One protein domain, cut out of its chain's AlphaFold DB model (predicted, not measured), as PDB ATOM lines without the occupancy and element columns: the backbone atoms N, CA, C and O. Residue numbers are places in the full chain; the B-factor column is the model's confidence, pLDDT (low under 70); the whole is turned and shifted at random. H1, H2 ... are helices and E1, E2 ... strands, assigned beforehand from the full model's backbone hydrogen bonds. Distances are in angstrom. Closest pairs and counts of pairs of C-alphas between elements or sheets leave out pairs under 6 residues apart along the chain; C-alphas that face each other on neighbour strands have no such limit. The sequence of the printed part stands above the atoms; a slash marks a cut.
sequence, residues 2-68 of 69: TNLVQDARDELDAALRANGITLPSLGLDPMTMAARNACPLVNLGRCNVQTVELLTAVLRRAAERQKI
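What this domain is: This is residues 2 to 68 of the 69 residues of the protein "Secreted protein" of Streptomyces xiamenensis (UniProt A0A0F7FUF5). A small antiparallel two-stranded ribbon, E1 and E2, has the long helix H1 packed over one face through residues 5 to 13; short H2 lies beyond one end of the ribbon, long H3 beyond the other. Residues 59 to 68, of which 59 to 65 belong to H3, stick out. The 67 printed residues run H1, E1, H2, E2, H3, mostly helix and loose, with radius of gyration 14.0 A for the C-alphas and spans of 40 by 29 by 16 A.

How they stand to each other: Look first at E1, residues 26 to 28, and E2, residues 42 to 44, antiparallel at 152 degrees; N 27 and O 43 are within hydrogen-bond range, 3.1 A. The closest C-alphas of H1, residues 2 to 18, and E2 are Arg 9 and Val 42, 6.3 A. H2, residues 30 to 34, and H3, residues 49 to 65, are apart. H1 and H3 are only just apart, closest 8.3 A. O i to N i+4 pairs are within range throughout H2 and H3, and 12 of 13 in H1.

Where its parts are: Find C-alpha 2 at (232.978, 173.957, 182.323); H1 runs 24.8 A from there. E1 spans 7.3 A, H2 6.1 A, E2 6.4 A. H3 runs 24.7 A to C-alpha 65 at (212.816, 197.303, 172.189).

The domain as a whole: The farthest C-alphas, of Arg 36 and Ile 68, are 42.0 A apart. The printed part has no cut and no long link; residues 2 and 68 are under pLDDT 70.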
ATOM      1  N   THR A   2     232.297 172.715 181.922       59.25
ATOM      2  CA  THR A   2     232.978 173.957 182.323       59.25
ATOM      3  C   THR A   2     232.855 175.043 181.254       59.25
ATOM      4  O   THR A   2     232.204 176.028 181.536       59.25
ATOM      5  N   ASN A   3     233.280 174.820 180.003       76.50
ATOM      6  CA  ASN A   3     233.278 175.876 178.970       76.50
ATOM      7  C   ASN A   3     231.994 176.723 178.854       76.50
ATOM      8  O   ASN A   3     232.120 177.922 178.699       76.50
ATOM      9  N   LEU A   4     230.784 176.175 179.045       86.12
ATOM     10  CA  LEU A   4     229.543 176.958 178.922       86.12
ATOM     11  C   LEU A   4     229.458 178.140 179.905       86.12
ATOM     12  O   LEU A   4     228.973 179.204 179.536       86.12
ATOM     13  N   VAL A   5     229.904 177.967 181.156       90.44
ATOM     14  CA  VAL A   5     229.827 179.055 182.146       90.44
ATOM     15  C   VAL A   5     230.941 180.085 181.935       90.44
ATOM     16  O   VAL A   5     230.723 181.274 182.157       90.44
ATOM     17  N   GLN A   6     232.120 179.654 181.470       92.00
ATOM     18  CA  GLN A   6     233.182 180.562 181.032       92.00
ATOM     19  C   GLN A   6     232.734 181.379 179.815       92.00
ATOM     20  O   GLN A   6     232.830 182.601 179.855       92.00
ATOM     21  N   ASP A   7     232.178 180.723 178.797       93.81
ATOM     22  CA  ASP A   7     231.694 181.363 177.574       93.81
ATOM     23  C   ASP A   7     230.588 182.376 177.901       93.81
ATOM     24  O   ASP A   7     230.656 183.523 177.469       93.81
ATOM     25  N   ALA A   8     229.629 182.008 178.760       93.25
ATOM     26  CA  ALA A   8     228.579 182.922 179.213       93.25
ATOM     27  C   ALA A   8     229.132 184.132 179.990       93.25
ATOM     28  O   ALA A   8     228.629 185.248 179.847       93.25
ATOM     29  N   ARG A   9     230.171 183.938 180.817       95.00
ATOM     30  CA  ARG A   9     230.849 185.045 181.512       95.00
ATOM     31  C   ARG A   9     231.531 185.979 180.514       95.00
ATOM     32  O   ARG A   9     231.432 187.195 180.668       95.00
ATOM     33  N   ASP A  10     232.236 185.423 179.538       95.31
ATOM     34  CA  ASP A  10     233.024 186.187 178.572       95.31
ATOM     35  C   ASP A  10     232.121 186.927 177.573       95.31
ATOM     36  O   ASP A  10     232.373 188.090 177.256       95.31
ATOM     37  N   GLU A  11     231.012 186.313 177.155       96.19
ATOM     38  CA  GLU A  11     229.975 186.965 176.352       96.19
ATOM     39  C   GLU A  11     229.329 188.129 177.114       96.19
ATOM     40  O   GLU A  11     229.164 189.222 176.565       96.19
ATOM     41  N   LEU A  12     229.037 187.940 178.406       95.06
ATOM     42  CA  LEU A  12     228.540 189.020 179.255       95.06
ATOM     43  C   LEU A  12     229.565 190.158 179.391       95.06
ATOM     44  O   LEU A  12     229.183 191.323 179.275       95.06
ATOM     45  N   ASP A  13     230.850 189.857 179.608       95.25
ATOM     46  CA  ASP A  13     231.912 190.876 179.672       95.25
ATOM     47  C   ASP A  13     231.992 191.676 178.364       95.25
ATOM     48  O   ASP A  13     231.989 192.911 178.381       95.25
ATOM     49  N   ALA A  14     231.985 190.985 177.222       96.75
ATOM     50  CA  ALA A  14     232.011 191.610 175.906       96.75
ATOM     51  C   ALA A  14     230.791 192.519 175.680       96.75
ATOM     52  O   ALA A  14     230.946 193.665 175.245       96.75
ATOM     53  N   ALA A  15     229.587 192.055 176.029       96.25
ATOM     54  CA  ALA A  15     228.357 192.830 175.897       96.25
ATOM     55  C   ALA A  15     228.352 194.080 176.794       96.25
ATOM     56  O   ALA A  15     227.951 195.162 176.351       96.25
ATOM     57  N   LEU A  16     228.831 193.967 178.037       94.69
ATOM     58  CA  LEU A  16     228.969 195.107 178.947       94.69
ATOM     59  C   LEU A  16     229.944 196.146 178.382       94.69
ATOM     60  O   LEU A  16     229.599 197.328 178.295       94.69
ATOM     61  N   ARG A  17     231.117 195.709 177.909       94.62
ATOM     62  CA  ARG A  17     232.128 196.595 177.308       94.62
ATOM     63  C   ARG A  17     231.629 197.292 176.051       94.62
ATOM     64  O   ARG A  17     231.872 198.487 175.897       94.62
ATOM     65  N   ALA A  18     230.894 196.588 175.190       95.62
ATOM     66  CA  ALA A  18     230.274 197.175 174.001       95.62
ATOM     67  C   ALA A  18     229.283 198.306 174.344       95.62
ATOM     68  O   ALA A  18     229.063 199.205 173.536       95.62
ATOM     69  N   ASN A  19     228.731 198.299 175.561       93.94
ATOM     70  CA  ASN A  19     227.857 199.346 176.093       93.94
ATOM     71  C   ASN A  19     228.597 200.366 176.986       93.94
ATOM     72  O   ASN A  19     227.955 201.156 177.678       93.94
ATOM     73  N   GLY A  20     229.935 200.361 176.991       92.56
ATOM     74  CA  GLY A  20     230.754 201.274 177.794       92.56
ATOM     75  C   GLY A  20     230.737 200.979 179.297       92.56
ATOM     76  O   GLY A  20     231.137 201.826 180.094       92.56
ATOM     77  N   ILE A  21     230.275 199.794 179.701       93.69
ATOM     78  CA  ILE A  21     230.197 199.374 181.098       93.69
ATOM     79  C   ILE A  21     231.386 198.468 181.414       93.69
ATOM     80  O   ILE A  21     231.660 197.501 180.712       93.69
ATOM     81  N   THR A  22     232.090 198.763 182.505       91.25
ATOM     82  CA  THR A  22     233.107 197.870 183.071       91.25
ATOM     83  C   THR A  22     232.766 197.590 184.525       91.25
ATOM     84  O   THR A  22     232.538 198.517 185.308       91.25
ATOM     85  N   LEU A  23     232.717 196.309 184.884       90.50
ATOM     86  CA  LEU A  23     232.565 195.887 186.271       90.50
ATOM     87  C   LEU A  23     233.941 195.832 186.950       90.50
ATOM     88  O   LEU A  23     234.889 195.333 186.344       90.50
ATOM     89  N   PRO A  24     234.065 196.279 188.215       85.38
ATOM     90  CA  PRO A  24     235.297 196.115 188.990       85.38
ATOM     91  C   PRO A  24     235.707 194.649 189.164       85.38
ATOM     92  O   PRO A  24     236.889 194.347 189.304       85.38
ATOM     93  N   SER A  25     234.734 193.736 189.146       89.19
ATOM     94  CA  SER A  25     234.977 192.301 189.054       89.19
ATOM     95  C   SER A  25     233.847 191.589 188.308       89.19
ATOM     96  O   SER A  25     232.673 191.931 188.448       89.19
ATOM     97  N   LEU A  26     234.215 190.580 187.521       93.56
ATOM     98  CA  LEU A  26     233.309 189.643 186.864       93.56
ATOM     99  C   LEU A  26     234.012 188.285 186.813       93.56
ATOM    100  O   LEU A  26     235.132 188.167 186.312       93.56
ATOM    101  N   GLY A  27     233.402 187.263 187.402       93.06
ATOM    102  CA  GLY A  27     234.076 185.989 187.636       93.06
ATOM    103  C   GLY A  27     233.112 184.826 187.741       93.06
ATOM    104  O   GLY A  27     231.904 184.998 187.655       93.06
ATOM    105  N   LEU A  28     233.655 183.634 187.943       92.75
ATOM    106  CA  LEU A  28     232.868 182.472 188.341       92.75
ATOM    107  C   LEU A  28     232.906 182.365 189.861       92.75
ATOM    108  O   LEU A  28     233.944 182.650 190.460       92.75
ATOM    109  N   ASP A  29     231.801 181.969 190.484       91.00
ATOM    110  CA  ASP A  29     231.782 181.721 191.923       91.00
ATOM    111  C   ASP A  29     232.523 180.404 192.233       91.00
ATOM    112  O   ASP A  29     232.004 179.323 191.922       91.00
ATOM    113  N   PRO A  30     233.710 180.458 192.871       86.94
ATOM    114  CA  PRO A  30     234.528 179.277 193.123       86.94
ATOM    115  C   PRO A  30     233.823 178.239 194.004       86.94
ATOM    116  O   PRO A  30     234.084 177.046 193.850       86.94
ATOM    117  N   MET A  31     232.908 178.660 194.885       87.50
ATOM    118  CA  MET A  31     232.175 177.738 195.756       87.50
ATOM    119  C   MET A  31     231.222 176.864 194.946       87.50
ATOM    120  O   MET A  31     231.147 175.654 195.161       87.50
ATOM    121  N   THR A  32     230.541 177.457 193.967       87.81
ATOM    122  CA  THR A  32     229.653 176.704 193.070       87.81
ATOM    123  C   THR A  32     230.433 175.862 192.067       87.81
ATOM    124  O   THR A  32     230.021 174.748 191.764       87.81
ATOM    125  N   MET A  33     231.605 176.331 191.629       87.56
ATOM    126  CA  MET A  33     232.487 175.582 190.725       87.56
ATOM    127  C   MET A  33     233.078 174.320 191.366       87.56
ATOM    128  O   MET A  33     233.341 173.344 190.666       87.56
ATOM    129  N   ALA A  34     233.301 174.326 192.683       86.38
ATOM    130  CA  ALA A  34     233.866 173.188 193.407       86.38
ATOM    131  C   ALA A  34     232.827 172.105 193.766       86.38
ATOM    132  O   ALA A  34     233.193 170.979 194.112       86.38
ATOM    133  N   ALA A  35     231.530 172.422 193.705       86.62
ATOM    134  CA  ALA A  35     230.467 171.540 194.171       86.62
ATOM    135  C   ALA A  35     229.960 170.594 193.066       86.62
ATOM    136  O   ALA A  35     229.477 171.019 192.021       86.62
ATOM    137  N   ARG A  36     229.997 169.278 193.334       78.81
ATOM    138  CA  ARG A  36     229.676 168.200 192.370       78.81
ATOM    139  C   ARG A  36     228.279 168.292 191.732       78.81
ATOM    140  O   ARG A  36     228.114 167.843 190.607       78.81
ATOM    141  N   ASN A  37     227.301 168.854 192.444       78.81
ATOM    142  CA  ASN A  37     225.895 168.932 192.023       78.81
ATOM    143  C   ASN A  37     225.361 170.378 192.016       78.81
ATOM    144  O   ASN A  37     224.159 170.585 192.166       78.81
ATOM    145  N   ALA A  38     226.237 171.381 191.915       80.75
ATOM    146  CA  ALA A  38     225.810 172.775 191.840       80.75
ATOM    147  C   ALA A  38     225.666 173.237 190.387       80.75
ATOM    148  O   ALA A  38     226.389 172.785 189.501       80.75
ATOM    149  N   CYS A  39     224.747 174.177 190.160       85.31
ATOM    150  CA  CYS A  39     224.741 174.981 188.946       85.31
ATOM    151  C   CYS A  39     225.847 176.043 189.080       85.31
ATOM    152  O   CYS A  39     225.777 176.836 190.025       85.31
ATOM    153  N   PRO A  40     226.867 176.061 188.204       89.12
ATOM    154  CA  PRO A  40     227.896 177.091 188.225       89.12
ATOM    155  C   PRO A  40     227.295 178.494 188.124       89.12
ATOM    156  O   PRO A  40     226.494 178.760 187.229       89.12
ATOM    157  N   LEU A  41     227.695 179.396 189.019       90.81
ATOM    158  CA  LEU A  41     227.231 180.781 189.006       90.81
ATOM    159  C   LEU A  41     228.300 181.726 188.462       90.81
ATOM    160  O   LEU A  41     229.488 181.614 188.781       90.81
ATOM    161  N   VAL A  42     227.848 182.708 187.686       91.88
ATOM    162  CA  VAL A  42     228.637 183.888 187.332       91.88
ATOM    163  C   VAL A  42     228.449 184.932 188.434       91.88
ATOM    164  O   VAL A  42     227.330 185.328 188.751       91.88
ATOM    165  N   ASN A  43     229.553 185.380 189.022       91.94
ATOM    166  CA  ASN A  43     229.580 186.433 190.024       91.94
ATOM    167  C   ASN A  43     229.692 187.806 189.347       91.94
ATOM    168  O   ASN A  43     230.717 188.121 188.733       91.94
ATOM    169  N   LEU A  44     228.645 188.619 189.490       88.81
ATOM    170  CA  LEU A  44     228.596 190.011 189.048       88.81
ATOM    171  C   LEU A  44     229.112 190.886 190.194       88.81
ATOM    172  O   LEU A  44     228.458 191.008 191.227       88.81
ATOM    173  N   GLY A  45     230.310 191.451 190.047       85.88
ATOM    174  CA  GLY A  45     230.978 192.206 191.102       85.88
ATOM    175  C   GLY A  45     230.217 193.427 191.617       85.88
ATOM    176  O   GLY A  45     229.148 193.806 191.140       85.88
ATOM    177  N   ARG A  46     230.812 194.105 192.605       86.19
ATOM    178  CA  ARG A  46     230.244 195.344 193.156       86.19
ATOM    179  C   ARG A  46     230.320 196.453 192.108       86.19
ATOM    180  O   ARG A  46     231.410 196.802 191.670       86.19
ATOM    181  N   CYS A  47     229.182 197.037 191.758       89.00
ATOM    182  CA  CYS A  47     229.105 198.210 190.890       89.00
ATOM    183  C   CYS A  47     229.227 199.499 191.713       89.00
ATOM    184  O   CYS A  47     228.710 199.575 192.828       89.00
ATOM    185  N   ASN A  48     229.861 200.531 191.156       89.38
ATOM    186  CA  ASN A  48     229.713 201.893 191.677       89.38
ATOM    187  C   ASN A  48     228.416 202.532 191.130       89.38
ATOM    188  O   ASN A  48     227.767 201.968 190.247       89.38
ATOM    189  N   VAL A  49     228.039 203.708 191.645       93.19
ATOM    190  CA  VAL A  49     226.794 204.401 191.253       93.19
ATOM    191  C   VAL A  49     226.735 204.664 189.744       93.19
ATOM    192  O   VAL A  49     225.730 204.349 189.115       93.19
ATOM    193  N   GLN A  50     227.830 205.138 189.146       92.12
ATOM    194  CA  GLN A  50     227.909 205.403 187.707       92.12
ATOM    195  C   GLN A  50     227.627 204.140 186.874       92.12
ATOM    196  O   GLN A  50     226.858 204.176 185.914       92.12
ATOM    197  N   THR A  51     228.212 203.003 187.253       92.75
ATOM    198  CA  THR A  51     227.968 201.713 186.599       92.75
ATOM    199  C   THR A  51     226.511 201.270 186.746       92.75
ATOM    200  O   THR A  51     225.932 200.774 185.781       92.75
ATOM    201  N   VAL A  52     225.897 201.463 187.922       93.62
ATOM    202  CA  VAL A  52     224.481 201.127 188.158       93.62
ATOM    203  C   VAL A  52     223.560 201.952 187.260       93.62
ATOM    204  O   VAL A  52     222.641 201.395 186.659       93.62
ATOM    205  N   GLU A  53     223.807 203.256 187.133       95.25
ATOM    206  CA  GLU A  53     223.013 204.144 186.279       95.25
ATOM    207  C   GLU A  53     223.096 203.736 184.804       95.25
ATOM    208  O   GLU A  53     222.060 203.569 184.153       95.25
ATOM    209  N   LEU A  54     224.311 203.497 184.295       94.00
ATOM    210  CA  LEU A  54     224.533 203.049 182.917       94.00
ATOM    211  C   LEU A  54     223.855 201.704 182.640       94.00
ATOM    212  O   LEU A  54     223.118 201.574 181.661       94.00
ATOM    213  N   LEU A  55     224.051 200.720 183.521       93.69
ATOM    214  CA  LEU A  55     223.448 199.396 183.378       93.69
ATOM    215  C   LEU A  55     221.918 199.481 183.390       93.69
ATOM    216  O   LEU A  55     221.255 198.899 182.535       93.69
ATOM    217  N   THR A  56     221.352 200.266 184.307       96.00
ATOM    218  CA  THR A  56     219.899 200.474 184.395       96.00
ATOM    219  C   THR A  56     219.350 201.111 183.117       96.00
ATOM    220  O   THR A  56     218.310 200.683 182.613       96.00
ATOM    221  N   ALA A  57     220.041 202.113 182.565       96.31
ATOM    222  CA  ALA A  57     219.630 202.766 181.326       96.31
ATOM    223  C   ALA A  57     219.650 201.802 180.125       96.31
ATOM    224  O   ALA A  57     218.702 201.790 179.337       96.31
ATOM    225  N   VAL A  58     220.691 200.970 180.001       95.44
ATOM    226  CA  VAL A  58     220.799 199.964 178.931       95.44
ATOM    227  C   VAL A  58     219.683 198.925 179.044       95.44
ATOM    228  O   VAL A  58     218.998 198.662 178.055       95.44
ATOM    229  N   LEU A  59     219.440 198.390 180.244       94.88
ATOM    230  CA  LEU A  59     218.398 197.385 180.473       94.88
ATOM    231  C   LEU A  59     216.993 197.924 180.169       94.88
ATOM    232  O   LEU A  59     216.196 197.228 179.542       94.88
ATOM    233  N   ARG A  60     216.693 199.176 180.543       96.38
ATOM    234  CA  ARG A  60     215.411 199.820 180.201       96.38
ATOM    235  C   ARG A  60     215.221 199.950 178.693       96.38
ATOM    236  O   ARG A  60     214.192 199.527 178.179       96.38
ATOM    237  N   ARG A  61     216.238 200.448 177.982       94.94
ATOM    238  CA  ARG A  61     216.205 200.557 176.513       94.94
ATOM    239  C   ARG A  61     216.017 199.196 175.845       94.94
ATOM    240  O   ARG A  61     215.306 199.103 174.853       94.94
ATOM    241  N   ALA A  62     216.657 198.143 176.354       93.25
ATOM    242  CA  ALA A  62     216.488 196.791 175.827       93.25
ATOM    243  C   ALA A  62     215.053 196.274 176.039       93.25
ATOM    244  O   ALA A  62     214.443 195.773 175.099       93.25
ATOM    245  N   ALA A  63     214.490 196.469 177.235       93.88
ATOM    246  CA  ALA A  63     213.114 196.081 177.546       93.88
ATOM    247  C   ALA A  63     212.070 196.856 176.724       93.88
ATOM    248  O   ALA A  63     211.011 196.322 176.411       93.88
ATOM    249  N   GLU A  64     212.345 198.112 176.369       93.62
ATOM    250  CA  GLU A  64     211.499 198.895 175.462       93.62
ATOM    251  C   GLU A  64     211.523 198.335 174.035       93.62
ATOM    252  O   GLU A  64     210.464 198.216 173.428       93.62
ATOM    253  N   ARG A  65     212.695 197.933 173.519       89.06
ATOM    254  CA  ARG A  65     212.816 197.303 172.189       89.06
ATOM    255  C   ARG A  65     212.084 195.964 172.118       89.06
ATOM    256  O   ARG A  65     211.345 195.741 171.175       89.06
ATOM    257  N   GLN A  66     212.217 195.130 173.150       81.19
ATOM    258  CA  GLN A  66     211.557 193.817 173.223       81.19
ATOM    259  C   GLN A  66     210.024 193.879 173.244       81.19
ATOM    260  O   GLN A  66     209.382 192.863 173.033       81.19
ATOM    261  N   LYS A  67     209.424 195.035 173.551       75.69
ATOM    262  CA  LYS A  67     207.962 195.215 173.509       75.69
ATOM    263  C   LYS A  67     207.436 195.551 172.113       75.69
ATOM    264  O   LYS A  67     206.222 195.636 171.946       75.69
ATOM    265  N   ILE A  68     208.329 195.865 171.178       66.12
ATOM    266  CA  ILE A  68     207.995 196.254 169.805       66.12
ATOM    267  C   ILE A  68     208.035 195.026 168.876       66.12
ATOM    268  O   ILE A  68     207.349 195.036 167.855       66.12
TER     269      ILE A  68